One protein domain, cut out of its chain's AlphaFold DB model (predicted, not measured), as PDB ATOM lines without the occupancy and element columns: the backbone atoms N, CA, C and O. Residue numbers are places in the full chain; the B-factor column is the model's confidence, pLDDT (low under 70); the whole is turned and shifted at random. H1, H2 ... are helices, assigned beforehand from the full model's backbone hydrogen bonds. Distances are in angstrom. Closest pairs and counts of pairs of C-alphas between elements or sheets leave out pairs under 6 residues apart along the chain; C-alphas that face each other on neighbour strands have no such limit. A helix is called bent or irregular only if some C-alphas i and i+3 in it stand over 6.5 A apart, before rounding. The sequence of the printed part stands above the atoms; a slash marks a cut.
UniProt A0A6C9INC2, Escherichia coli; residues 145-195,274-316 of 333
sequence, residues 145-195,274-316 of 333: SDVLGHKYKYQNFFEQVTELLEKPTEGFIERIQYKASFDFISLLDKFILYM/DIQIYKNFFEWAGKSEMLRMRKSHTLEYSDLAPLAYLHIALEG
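This is residues 145 to 195 and 274 to 316 of the 333 residues of a protein of Escherichia coli (UniProt A0A6C9INC2). The longest helix, H5, has H2 and then H3 following one another along its length and running the same way, while H4 crosses H5 and H3 like a short strut bridging the two. H1 sits at the other end of the domain from H3 and H4, near the beginnings of H5 and H2, and residues 165 to 170, where H1 turns into H2, stick out there; a long stretch without a named element, residues 285 to 300, runs back from H4 to the beginning of H5. The printed part has 94 residues, with five named helices in the order H1, H2, H3, H4, H5 and no named strand, and its class is all helix. It is compact, with a radius of gyration of the C-alphas of 13.1 A, and spans 40 by 28 by 22 A.

H5, residues 301 to 315, is 21.6 A long, from C-alpha 301 at (48.872, -0.857, -36.310) to C-alpha 315 at (32.351, 7.943, -25.610). It is only just irregular: C-alphas 302 and 305 are 6.7 A apart, against about 5 A in a regular helix. H2 holds residues 170 to 179 and is 14.4 A long. H3, residues 182 to 195, is 20.0 A long, and H4, residues 274 to 284, is 15.0 A long. H1, residues 157 to 166, is 14.3 A long and begins with C-alpha 157 at (54.390, 1.683, -37.336).

H5 is the hub and touches three helices. With residues 302 to 306 alone it touches H2, at a shallow tilt of 30 degrees, the same way; the closest C-alphas, of Ile 176 and Ser 302, are 5.7 A apart. H3 touches H5 at a tilt of 36 degrees, only just steep, the same way, with the C-alphas of Leu 188 and Leu 310 closest at 7.6 A. H5 touches H4 with residues 307 to 311 alone, about perpendicular at 77 degrees; the C-alphas of Asp 274 and His 311 are closest, at 6.3 A. H3, with residues 188 to 191 alone, only just touches H4, with 3 pairs of C-alphas within 8 A, the closest being Phe 191 and Phe 281 at 6.6 A. H1 is close to but not clearly touching H5, with the C-alphas of Phe 157 and Tyr 301 closest at 6.2 A. H1 is apart from H3 and H4. In H1, H2, H3 and H4 every O i to N i+4 pair is within hydrogen-bond range; in H5 9 of 11 are.

The two C-alphas farthest apart, those of Glu 166 and Leu 193, are 39.7 A from each other. Residues 196 to 273 are not printed, and C-alphas 195 and 274 are 12.5 A apart across this cut. The links from H1 to H2 and from H2 to H3 are tight, and that from H4 to H5 is long, with 16 residues. The mean pLDDT of the printed part is 93.5, and no printed residue is under 70.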
ATOM      1  N   SER A 145      46.667   5.715 -28.852       93.00
ATOM      2  CA  SER A 145      46.805   4.916 -27.633       93.00
ATOM      3  C   SER A 145      46.204   5.620 -26.411       93.00
ATOM      4  O   SER A 145      45.500   4.979 -25.627       93.00
ATOM      5  N   ASP A 146      46.419   6.930 -26.266       92.50
ATOM      6  CA  ASP A 146      45.865   7.750 -25.180       92.50
ATOM      7  C   ASP A 146      44.336   7.861 -25.265       92.50
ATOM      8  O   ASP A 146      43.640   7.644 -24.269       92.50
ATOM      9  N   VAL A 147      43.788   8.058 -26.472       92.19
ATOM     10  CA  VAL A 147      42.335   8.016 -26.719       92.19
ATOM     11  C   VAL A 147      41.733   6.701 -26.221       92.19
ATOM     12  O   VAL A 147      40.677   6.695 -25.592       92.19
ATOM     13  N   LEU A 148      42.428   5.584 -26.439       92.25
ATOM     14  CA  LEU A 148      42.009   4.258 -25.982       92.25
ATOM     15  C   LEU A 148      42.359   3.975 -24.506       92.25
ATOM     16  O   LEU A 148      42.057   2.893 -23.988       92.25
ATOM     17  N   GLY A 149      42.974   4.930 -23.805       91.62
ATOM     18  CA  GLY A 149      43.380   4.836 -22.404       91.62
ATOM     19  C   GLY A 149      44.512   3.840 -22.155       91.62
ATOM     20  O   GLY A 149      44.520   3.193 -21.108       91.62
ATOM     21  N   HIS A 150      45.402   3.649 -23.133       93.19
ATOM     22  CA  HIS A 150      46.538   2.719 -23.098       93.19
ATOM     23  C   HIS A 150      46.157   1.265 -22.748       93.19
ATOM     24  O   HIS A 150      46.960   0.500 -22.212       93.19
ATOM     25  N   LYS A 151      44.912   0.862 -23.038       91.94
ATOM     26  CA  LYS A 151      44.361  -0.450 -22.648       91.94
ATOM     27  C   LYS A 151      44.837  -1.606 -23.524       91.94
ATOM     28  O   LYS A 151      44.765  -2.759 -23.100       91.94
ATOM     29  N   TYR A 152      45.254  -1.317 -24.753       92.94
ATOM     30  CA  TYR A 152      45.508  -2.324 -25.778       92.94
ATOM     31  C   TYR A 152      46.985  -2.380 -26.141       92.94
ATOM     32  O   TYR A 152      47.640  -1.351 -26.283       92.94
ATOM     33  N   LYS A 153      47.496  -3.597 -26.333       94.00
ATOM     34  CA  LYS A 153      48.792  -3.813 -26.976       94.00
ATOM     35  C   LYS A 153      48.605  -3.710 -28.484       94.00
ATOM     36  O   LYS A 153      47.655  -4.286 -29.013       94.00
ATOM     37  N   TYR A 154      49.515  -3.035 -29.167       94.31
ATOM     38  CA  TYR A 154      49.488  -2.871 -30.618       94.31
ATOM     39  C   TYR A 154      50.901  -2.971 -31.199       94.31
ATOM     40  O   TYR A 154      51.887  -2.761 -30.494       94.31
ATOM     41  N   GLN A 155      50.971  -3.340 -32.473       94.00
ATOM     42  CA  GLN A 155      52.156  -3.223 -33.317       94.00
ATOM     43  C   GLN A 155      52.416  -1.741 -33.602       94.00
ATOM     44  O   GLN A 155      51.478  -1.029 -33.957       94.00
ATOM     45  N   ASN A 156      53.657  -1.275 -33.457       91.69
ATOM     46  CA  ASN A 156      54.018   0.090 -33.861       91.69
ATOM     47  C   ASN A 156      54.216   0.189 -35.386       91.69
ATOM     48  O   ASN A 156      54.327  -0.820 -36.088       91.69
ATOM     49  N   PHE A 157      54.253   1.411 -35.910       90.12
ATOM     50  CA  PHE A 157      54.390   1.683 -37.336       90.12
ATOM     51  C   PHE A 157      55.674   1.080 -37.914       90.12
ATOM     52  O   PHE A 157      55.631   0.427 -38.956       90.12
ATOM     53  N   PHE A 158      56.799   1.217 -37.205       89.94
ATOM     54  CA  PHE A 158      58.080   0.658 -37.639       89.94
ATOM     55  C   PHE A 158      58.003  -0.864 -37.815       89.94
ATOM     56  O   PHE A 158      58.364  -1.381 -38.867       89.94
ATOM     57  N   GLU A 159      57.443  -1.584 -36.841       92.19
ATOM     58  CA  GLU A 159      57.217  -3.028 -36.919       92.19
ATOM     59  C   GLU A 159      56.296  -3.417 -38.082       92.19
ATOM     60  O   GLU A 159      56.484  -4.483 -38.669       92.19
ATOM     61  N   GLN A 160      55.280  -2.605 -38.402       92.88
ATOM     62  CA  GLN A 160      54.425  -2.833 -39.574       92.88
ATOM     63  C   GLN A 160      55.234  -2.710 -40.866       92.88
ATOM     64  O   GLN A 160      55.165  -3.599 -41.714       92.88
ATOM     65  N   VAL A 161      56.020  -1.643 -41.009       91.94
ATOM     66  CA  VAL A 161      56.859  -1.416 -42.193       91.94
ATOM     67  C   VAL A 161      57.909  -2.519 -42.339       91.94
ATOM     68  O   VAL A 161      58.062  -3.073 -43.425       91.94
ATOM     69  N   THR A 162      58.588  -2.910 -41.256       93.38
ATOM     70  CA  THR A 162      59.563  -4.009 -41.279       93.38
ATOM     71  C   THR A 162      58.925  -5.318 -41.740       93.38
ATOM     72  O   THR A 162      59.478  -6.004 -42.592       93.38
ATOM     73  N   GLU A 163      57.738  -5.663 -41.237       92.50
ATOM     74  CA  GLU A 163      57.036  -6.879 -41.658       92.50
ATOM     75  C   GLU A 163      56.617  -6.840 -43.130       92.50
ATOM     76  O   GLU A 163      56.726  -7.855 -43.817       92.50
ATOM     77  N   LEU A 164      56.184  -5.678 -43.629       93.62
ATOM     78  CA  LEU A 164      55.866  -5.494 -45.045       93.62
ATOM     79  C   LEU A 164      57.091  -5.692 -45.945       93.62
ATOM     80  O   LEU A 164      56.955  -6.254 -47.030       93.62
ATOM     81  N   LEU A 165      58.273  -5.262 -45.499       93.38
ATOM     82  CA  LEU A 165      59.517  -5.397 -46.258       93.38
ATOM     83  C   LEU A 165      60.110  -6.810 -46.176       93.38
ATOM     84  O   LEU A 165      60.603  -7.327 -47.175       93.38
ATOM     85  N   GLU A 166      60.071  -7.442 -45.002       94.38
ATOM     86  CA  GLU A 166      60.723  -8.737 -44.774       94.38
ATOM     87  C   GLU A 166      59.828  -9.940 -45.094       94.38
ATOM     88  O   GLU A 166      60.316 -10.971 -45.564       94.38
ATOM     89  N   LYS A 167      58.529  -9.863 -44.774       89.81
ATOM     90  CA  LYS A 167      57.579 -10.990 -44.841       89.81
ATOM     91  C   LYS A 167      56.196 -10.543 -45.338       89.81
ATOM     92  O   LYS A 167      55.195 -10.762 -44.642       89.81
ATOM     93  N   PRO A 168      56.102  -9.963 -46.548       88.12
ATOM     94  CA  PRO A 168      54.826  -9.532 -47.095       88.12
ATOM     95  C   PRO A 168      53.896 -10.736 -47.261       88.12
ATOM     96  O   PRO A 168      54.184 -11.681 -47.992       88.12
ATOM     97  N   THR A 169      52.765 -10.707 -46.562       92.31
ATOM     98  CA  THR A 169      51.677 -11.671 -46.750       92.31
ATOM     99  C   THR A 169      50.520 -10.942 -47.420       92.31
ATOM    100  O   THR A 169      50.115  -9.894 -46.920       92.31
ATOM    101  N   GLU A 170      49.948 -11.495 -48.493       91.88
ATOM    102  CA  GLU A 170      48.850 -10.853 -49.242       91.88
ATOM    103  C   GLU A 170      47.702 -10.423 -48.323       91.88
ATOM    104  O   GLU A 170      47.324  -9.256 -48.303       91.88
ATOM    105  N   GLY A 171      47.240 -11.322 -47.448       93.12
ATOM    106  CA  GLY A 171      46.173 -10.994 -46.507       93.12
ATOM    107  C   GLY A 171      46.543  -9.912 -45.483       93.12
ATOM    108  O   GLY A 171      45.650  -9.319 -44.892       93.12
ATOM    109  N   PHE A 172      47.823  -9.660 -45.189       93.75
ATOM    110  CA  PHE A 172      48.220  -8.538 -44.319       93.75
ATOM    111  C   PHE A 172      48.125  -7.204 -45.058       93.75
ATOM    112  O   PHE A 172      47.555  -6.253 -44.529       93.75
ATOM    113  N   ILE A 173      48.599  -7.172 -46.303       95.00
ATOM    114  CA  ILE A 173      48.514  -6.001 -47.179       95.00
ATOM    115  C   ILE A 173      47.047  -5.638 -47.438       95.00
ATOM    116  O   ILE A 173      46.669  -4.478 -47.288       95.00
ATOM    117  N   GLU A 174      46.207  -6.630 -47.740       95.56
ATOM    118  CA  GLU A 174      44.775  -6.434 -47.979       95.56
ATOM    119  C   GLU A 174      44.069  -5.824 -46.760       95.56
ATOM    120  O   GLU A 174      43.311  -4.865 -46.906       95.56
ATOM    121  N   ARG A 175      44.369  -6.301 -45.540       95.62
ATOM    122  CA  ARG A 175      43.818  -5.720 -44.302       95.62
ATOM    123  C   ARG A 175      44.206  -4.254 -44.129       95.62
ATOM    124  O   ARG A 175      43.354  -3.454 -43.747       95.62
ATOM    125  N   ILE A 176      45.464  -3.903 -44.401       95.19
ATOM    126  CA  ILE A 176      45.946  -2.519 -44.301       95.19
ATOM    127  C   ILE A 176      45.226  -1.635 -45.326       95.19
ATOM    128  O   ILE A 176      44.659  -0.611 -44.955       95.19
ATOM    129  N   GLN A 177      45.187  -2.053 -46.594       95.25
ATOM    130  CA  GLN A 177      44.528  -1.303 -47.668       95.25
ATOM    131  C   GLN A 177      43.027  -1.138 -47.421       95.25
ATOM    132  O   GLN A 177      42.484  -0.050 -47.605       95.25
ATOM    133  N   TYR A 178      42.360  -2.198 -46.955       95.50
ATOM    134  CA  TYR A 178      40.944  -2.161 -46.620       95.50
ATOM    135  C   TYR A 178      40.660  -1.127 -45.525       95.50
ATOM    136  O   TYR A 178      39.812  -0.255 -45.724       95.50
ATOM    137  N   LYS A 179      41.397  -1.164 -44.408       95.88
ATOM    138  CA  LYS A 179      41.206  -0.249 -43.266       95.88
ATOM    139  C   LYS A 179      41.624   1.198 -43.567       95.88
ATOM    140  O   LYS A 179      41.115   2.111 -42.926       95.88
ATOM    141  N   ALA A 180      42.508   1.413 -44.543       93.94
ATOM    142  CA  ALA A 180      42.924   2.740 -45.005       93.94
ATOM    143  C   ALA A 180      41.955   3.382 -46.022       93.94
ATOM    144  O   ALA A 180      42.146   4.530 -46.418       93.94
ATOM    145  N   SER A 181      40.922   2.660 -46.472       95.00
ATOM    146  CA  SER A 181      39.982   3.150 -47.487       95.00
ATOM    147  C   SER A 181      38.884   4.061 -46.917       95.00
ATOM    148  O   SER A 181      38.415   3.889 -45.791       95.00
ATOM    149  N   PHE A 182      38.385   4.997 -47.732       93.12
ATOM    150  CA  PHE A 182      37.211   5.811 -47.375       93.12
ATOM    151  C   PHE A 182      35.924   4.982 -47.236       93.12
ATOM    152  O   PHE A 182      35.045   5.318 -46.433       93.12
ATOM    153  N   ASP A 183      35.818   3.878 -47.978       94.44
ATOM    154  CA  ASP A 183      34.689   2.950 -47.885       94.44
ATOM    155  C   ASP A 183      34.601   2.317 -46.496       94.44
ATOM    156  O   ASP A 183      33.508   2.140 -45.957       94.44
ATOM    157  N   PHE A 184      35.748   2.025 -45.882       95.88
ATOM    158  CA  PHE A 184      35.811   1.478 -44.535       95.88
ATOM    159  C   PHE A 184      35.265   2.454 -43.487       95.88
ATOM    160  O   PHE A 184      34.439   2.060 -42.665       95.88
ATOM    161  N   ILE A 185      35.651   3.732 -43.552       94.12
ATOM    162  CA  ILE A 185      35.102   4.775 -42.666       94.12
ATOM    163  C   ILE A 185      33.587   4.895 -42.872       94.12
ATOM    164  O   ILE A 185      32.822   4.883 -41.911       94.12
ATOM    165  N   SER A 186      33.136   4.895 -44.126       95.62
ATOM    166  CA  SER A 186      31.707   4.950 -44.453       95.62
ATOM    167  C   SER A 186      30.925   3.744 -43.909       95.62
ATOM    168  O   SER A 186      29.760   3.870 -43.526       95.62
ATOM    169  N   LEU A 187      31.537   2.555 -43.877       96.81
ATOM    170  CA  LEU A 187      30.959   1.360 -43.256       96.81
ATOM    171  C   LEU A 187      30.932   1.464 -41.728       96.81
ATOM    172  O   LEU A 187      29.935   1.059 -41.128       96.81
ATOM    173  N   LEU A 188      31.975   2.021 -41.104       96.06
ATOM    174  CA  LEU A 188      31.994   2.284 -39.664       96.06
ATOM    175  C   LEU A 188      30.873   3.244 -39.255       96.06
ATOM    176  O   LEU A 188      30.159   2.955 -38.299       96.06
ATOM    177  N   ASP A 189      30.650   4.322 -40.007       95.62
ATOM    178  CA  ASP A 189      29.566   5.276 -39.737       95.62
ATOM    179  C   ASP A 189      28.186   4.615 -39.821       95.62
ATOM    180  O   ASP A 189      27.340   4.775 -38.933       95.62
ATOM    181  N   LYS A 190      27.963   3.791 -40.852       96.88
ATOM    182  CA  LYS A 190      26.734   2.988 -40.979       96.88
ATOM    183  C   LYS A 190      26.570   2.019 -39.812       96.88
ATOM    184  O   LYS A 190      25.454   1.832 -39.326       96.88
ATOM    185  N   PHE A 191      27.660   1.415 -39.351       97.00
ATOM    186  CA  PHE A 191      27.631   0.514 -38.209       97.00
ATOM    187  C   PHE A 191      27.330   1.247 -36.896       97.00
ATOM    188  O   PHE A 191      26.539   0.746 -36.101       97.00
ATOM    189  N   ILE A 192      27.866   2.453 -36.683       94.38
ATOM    190  CA  ILE A 192      27.532   3.293 -35.523       94.38
ATOM    191  C   ILE A 192      26.026   3.603 -35.505       94.38
ATOM    192  O   ILE A 192      25.374   3.422 -34.475       94.38
ATOM    193  N   LEU A 193      25.444   3.971 -36.652       93.69
ATOM    194  CA  LEU A 193      23.993   4.175 -36.786       93.69
ATOM    195  C   LEU A 193      23.195   2.884 -36.544       93.69
ATOM    196  O   LEU A 193      22.138   2.902 -35.911       93.69
ATOM    197  N   TYR A 194      23.685   1.740 -37.025       95.31
ATOM    198  CA  TYR A 194      23.077   0.442 -36.738       95.31
ATOM    199  C   TYR A 194      23.094   0.134 -35.233       95.31
ATOM    200  O   TYR A 194      22.072  -0.284 -34.683       95.31
ATOM    201  N   MET A 195      24.211   0.387 -34.548       94.12
ATOM    202  CA  MET A 195      24.325   0.207 -33.100       94.12
ATOM    203  C   MET A 195      23.346   1.098 -32.342       94.12
ATOM    204  O   MET A 195      22.679   0.617 -31.429       94.12
ATOM    205  N   ASP A 274      34.997  -1.744 -26.343       92.19
ATOM    206  CA  ASP A 274      35.442  -1.266 -27.659       92.19
ATOM    207  C   ASP A 274      35.928  -2.407 -28.551       92.19
ATOM    208  O   ASP A 274      35.523  -2.491 -29.708       92.19
ATOM    209  N   ILE A 275      36.720  -3.345 -28.013       93.31
ATOM    210  CA  ILE A 275      37.250  -4.428 -28.847       93.31
ATOM    211  C   ILE A 275      36.167  -5.420 -29.265       93.31
ATOM    212  O   ILE A 275      36.234  -5.988 -30.352       93.31
ATOM    213  N   GLN A 276      35.147  -5.623 -28.426       93.81
ATOM    214  CA  GLN A 276      34.019  -6.472 -28.796       93.81
ATOM    215  C   GLN A 276      33.155  -5.796 -29.860       93.81
ATOM    216  O   GLN A 276      32.746  -6.448 -30.809       93.81
ATOM    217  N   ILE A 277      32.915  -4.491 -29.740       95.25
ATOM    218  CA  ILE A 277      32.200  -3.725 -30.768       95.25
ATOM    219  C   ILE A 277      32.942  -3.784 -32.094       95.25
ATOM    220  O   ILE A 277      32.320  -4.011 -33.125       95.25
ATOM    221  N   TYR A 278      34.263  -3.621 -32.061       95.81
ATOM    222  CA  TYR A 278      35.081  -3.690 -33.259       95.81
ATOM    223  C   TYR A 278      35.028  -5.080 -33.902       95.81
ATOM    224  O   TYR A 278      34.880  -5.178 -35.112       95.81
ATOM    225  N   LYS A 279      35.016  -6.165 -33.116       95.69
ATOM    226  CA  LYS A 279      34.735  -7.517 -33.639       95.69
ATOM    227  C   LYS A 279      33.345  -7.619 -34.271       95.69
ATOM    228  O   LYS A 279      33.231  -8.067 -35.408       95.69
ATOM    229  N   ASN A 280      32.312  -7.147 -33.571       95.81
ATOM    230  CA  ASN A 280      30.940  -7.165 -34.077       95.81
ATOM    231  C   ASN A 280      30.791  -6.354 -35.375       95.81
ATOM    232  O   ASN A 280      29.950  -6.695 -36.198       95.81
ATOM    233  N   PHE A 281      31.581  -5.291 -35.565       97.31
ATOM    234  CA  PHE A 281      31.606  -4.523 -36.810       97.31
ATOM    235  C   PHE A 281      32.019  -5.395 -37.997       97.31
ATOM    236  O   PHE A 281      31.323  -5.411 -39.010       97.31
ATOM    237  N   PHE A 282      33.112  -6.153 -37.872       96.56
ATOM    238  CA  PHE A 282      33.555  -7.039 -38.950       96.56
ATOM    239  C   PHE A 282      32.584  -8.195 -39.193       96.56
ATOM    240  O   PHE A 282      32.345  -8.545 -40.346       96.56
ATOM    241  N   GLU A 283      31.974  -8.738 -38.136       95.88
ATOM    242  CA  GLU A 283      30.911  -9.744 -38.261       95.88
ATOM    243  C   GLU A 283      29.685  -9.178 -38.996       95.88
ATOM    244  O   GLU A 283      29.169  -9.805 -39.918       95.88
ATOM    245  N   TRP A 284      29.250  -7.965 -38.641       96.75
ATOM    246  CA  TRP A 284      28.137  -7.265 -39.288       96.75
ATOM    247  C   TRP A 284      28.429  -6.928 -40.755       96.75
ATOM    248  O   TRP A 284      27.549  -7.053 -41.604       96.75
ATOM    249  N   ALA A 285      29.668  -6.546 -41.066       94.88
ATOM    250  CA  ALA A 285      30.110  -6.272 -42.428       94.88
ATOM    251  C   ALA A 285      30.309  -7.549 -43.271       94.88
ATOM    252  O   ALA A 285      30.566  -7.443 -44.470       94.88
ATOM    253  N   GLY A 286      30.223  -8.740 -42.662       94.31
ATOM    254  CA  GLY A 286      30.493 -10.018 -43.323       94.31
ATOM    255  C   GLY A 286      31.962 -10.210 -43.709       94.31
ATOM    256  O   GLY A 286      32.238 -10.915 -44.673       94.31
ATOM    257  N   LYS A 287      32.885  -9.556 -42.988       93.88
ATOM    258  CA  LYS A 287      34.331  -9.514 -43.268       93.88
ATOM    259  C   LYS A 287      35.174  -9.834 -42.030       93.88
ATOM    260  O   LYS A 287      36.114  -9.112 -41.692       93.88
ATOM    261  N   SER A 288      34.811 -10.882 -41.291       92.44
ATOM    262  CA  SER A 288      35.473 -11.268 -40.033       92.44
ATOM    263  C   SER A 288      36.971 -11.563 -40.192       92.44
ATOM    264  O   SER A 288      37.743 -11.369 -39.257       92.44
ATOM    265  N   GLU A 289      37.399 -11.986 -41.379       91.44
ATOM    266  CA  GLU A 289      38.795 -12.222 -41.758       91.44
ATOM    267  C   GLU A 289      39.655 -10.950 -41.782       91.44
ATOM    268  O   GLU A 289      40.881 -11.026 -41.648       91.44
ATOM    269  N   MET A 290      39.025  -9.775 -41.900       92.75
ATOM    270  CA  MET A 290      39.718  -8.485 -41.942       92.75
ATOM    271  C   MET A 290      40.193  -8.005 -40.564       92.75
ATOM    272  O   MET A 290      40.960  -7.043 -40.484       92.75
ATOM    273  N   LEU A 291      39.809  -8.698 -39.488       93.81
ATOM    274  CA  LEU A 291      40.337  -8.489 -38.144       93.81
ATOM    275  C   LEU A 291      41.195  -9.675 -37.717       93.81
ATOM    276  O   LEU A 291      40.700 -10.782 -37.505       93.81
ATOM    277  N   ARG A 292      42.488  -9.429 -37.500       91.81
ATOM    278  CA  ARG A 292      43.420 -10.456 -37.038       91.81
ATOM    279  C   ARG A 292      44.191  -9.979 -35.820       91.81
ATOM    280  O   ARG A 292      44.905  -8.988 -35.861       91.81
ATOM    281  N   MET A 293      44.088 -10.745 -34.740       89.69
ATOM    282  CA  MET A 293      44.908 -10.538 -33.550       89.69
ATOM    283  C   MET A 293      46.268 -11.202 -33.737       89.69
ATOM    284  O   MET A 293      46.353 -12.369 -34.137       89.69
ATOM    285  N   ARG A 294      47.339 -10.482 -33.407       88.88
ATOM    286  CA  ARG A 294      48.696 -11.031 -33.362       88.88
ATOM    287  C   ARG A 294      48.907 -11.801 -32.050       88.88
ATOM    288  O   ARG A 294      48.019 -11.911 -31.197       88.88
ATOM    289  N   LYS A 295      50.105 -12.375 -31.878       85.31
ATOM    290  CA  LYS A 295      50.484 -13.092 -30.646       85.31
ATOM    291  C   LYS A 295      50.243 -12.204 -29.418       85.31
ATOM    292  O   LYS A 295      50.481 -11.005 -29.471       85.31
ATOM    293  N   SER A 296      49.812 -12.801 -28.304       84.69
ATOM    294  CA  SER A 296      49.512 -12.079 -27.051       84.69
ATOM    295  C   SER A 296      48.350 -11.067 -27.141       84.69
ATOM    296  O   SER A 296      48.299 -10.135 -26.344       84.69
ATOM    297  N   HIS A 297      47.390 -11.268 -28.057       87.69
ATOM    298  CA  HIS A 297      46.240 -10.366 -28.256       87.69
ATOM    299  C   HIS A 297      46.645  -8.935 -28.651       87.69
ATOM    300  O   HIS A 297      45.984  -7.967 -28.280       87.69
ATOM    301  N   THR A 298      47.749  -8.808 -29.385       93.25
ATOM    302  CA  THR A 298      48.248  -7.531 -29.900       93.25
ATOM    303  C   THR A 298      47.508  -7.154 -31.186       93.25
ATOM    304  O   THR A 298      47.360  -7.992 -32.077       93.25
ATOM    305  N   LEU A 299      47.053  -5.905 -31.283       94.94
ATOM    306  CA  LEU A 299      46.421  -5.333 -32.475       94.94
ATOM    307  C   LEU A 299      47.450  -5.044 -33.573       94.94
ATOM    308  O   LEU A 299      48.609  -4.746 -33.279       94.94
ATOM    309  N   GLU A 300      47.030  -5.105 -34.835       95.00
ATOM    310  CA  GLU A 300      47.822  -4.541 -35.933       95.00
ATOM    311  C   GLU A 300      47.785  -3.008 -35.845       95.00
ATOM    312  O   GLU A 300      46.807  -2.435 -35.361       95.00
ATOM    313  N   TYR A 301      48.832  -2.326 -36.322       94.00
ATOM    314  CA  TYR A 301      48.872  -0.857 -36.310       94.00
ATOM    315  C   TYR A 301      47.662  -0.259 -37.053       94.00
ATOM    316  O   TYR A 301      47.006   0.659 -36.557       94.00
ATOM    317  N   SER A 302      47.285  -0.869 -38.183       94.31
ATOM    318  CA  SER A 302      46.108  -0.500 -38.983       94.31
ATOM    319  C   SER A 302      44.758  -0.590 -38.252       94.31
ATOM    320  O   SER A 302      43.788   0.004 -38.715       94.31
ATOM    321  N   ASP A 303      44.664  -1.295 -37.119       95.75
ATOM    322  CA  ASP A 303      43.439  -1.369 -36.308       95.75
ATOM    323  C   ASP A 303      43.306  -0.223 -35.302       95.75
ATOM    324  O   ASP A 303      42.209   0.038 -34.802       95.75
ATOM    325  N   LEU A 304      44.407   0.461 -34.989       94.81
ATOM    326  CA  LEU A 304      44.452   1.417 -33.891       94.81
ATOM    327  C   LEU A 304      43.577   2.647 -34.174       94.81
ATOM    328  O   LEU A 304      42.765   3.034 -33.332       94.81
ATOM    329  N   ALA A 305      43.695   3.226 -35.374       94.75
ATOM    330  CA  ALA A 305      42.910   4.393 -35.777       94.75
ATOM    331  C   ALA A 305      41.403   4.089 -35.921       94.75
ATOM    332  O   ALA A 305      40.611   4.807 -35.307       94.75
ATOM    333  N   PRO A 306      40.970   3.017 -36.620       96.00
ATOM    334  CA  PRO A 306      39.572   2.573 -36.626       96.00
ATOM    335  C   PRO A 306      38.962   2.361 -35.237       96.00
ATOM    336  O   PRO A 306      37.845   2.804 -34.962       96.00
ATOM    337  N   LEU A 307      39.699   1.697 -34.344       96.00
ATOM    338  CA  LEU A 307      39.231   1.419 -32.991       96.00
ATOM    339  C   LEU A 307      39.097   2.710 -32.174       96.00
ATOM    340  O   LEU A 307      38.101   2.895 -31.475       96.00
ATOM    341  N   ALA A 308      40.067   3.623 -32.288       95.06
ATOM    342  CA  ALA A 308      40.010   4.939 -31.658       95.06
ATOM    343  C   ALA A 308      38.854   5.788 -32.208       95.06
ATOM    344  O   ALA A 308      38.167   6.453 -31.435       95.06
ATOM    345  N   TYR A 309      38.585   5.721 -33.514       94.88
ATOM    346  CA  TYR A 309      37.448   6.394 -34.140       94.88
ATOM    347  C   TYR A 309      36.118   5.927 -33.533       94.88
ATOM    348  O   TYR A 309      35.324   6.751 -33.076       94.88
ATOM    349  N   LEU A 310      35.909   4.608 -33.436       94.31
ATOM    350  CA  LEU A 310      34.736   4.032 -32.769       94.31
ATOM    351  C   LEU A 310      34.647   4.449 -31.299       94.31
ATOM    352  O   LEU A 310      33.569   4.810 -30.829       94.31
ATOM    353  N   HIS A 311      35.766   4.423 -30.573       94.31
ATOM    354  CA  HIS A 311      35.804   4.854 -29.179       94.31
ATOM    355  C   HIS A 311      35.330   6.308 -29.037       94.31
ATOM    356  O   HIS A 311      34.440   6.588 -28.237       94.31
ATOM    357  N   ILE A 312      35.856   7.220 -29.863       92.94
ATOM    358  CA  ILE A 312      35.469   8.638 -29.868       92.94
ATOM    359  C   ILE A 312      33.991   8.810 -30.234       92.94
ATOM    360  O   ILE A 312      33.299   9.608 -29.604       92.94
ATOM    361  N   ALA A 313      33.492   8.072 -31.227       91.69
ATOM    362  CA  ALA A 313      32.093   8.153 -31.643       91.69
ATOM    363  C   ALA A 313      31.118   7.710 -30.535       91.69
ATOM    364  O   ALA A 313      30.013   8.241 -30.425       91.69
ATOM    365  N   LEU A 314      31.524   6.753 -29.693       91.62
ATOM    366  CA  LEU A 314      30.686   6.206 -28.624       91.62
ATOM    367  C   LEU A 314      30.814   6.964 -27.301       91.62
ATOM    368  O   LEU A 314      29.801   7.201 -26.642       91.62
ATOM    369  N   GLU A 315      32.036   7.304 -26.895       89.88
ATOM    370  CA  GLU A 315      32.351   7.943 -25.610       89.88
ATOM    371  C   GLU A 315      32.273   9.476 -25.687       89.88
ATOM    372  O   GLU A 315      31.997  10.139 -24.690       89.88
ATOM    373  N   GLY A 316      32.474  10.037 -26.883       85.69
ATOM    374  CA  GLY A 316      32.638  11.468 -27.109       85.69
ATOM    375  C   GLY A 316      34.100  11.913 -27.096       85.69
ATOM    376  O   GLY A 316      35.010  11.197 -26.680       85.69
TER     377      GLY A 316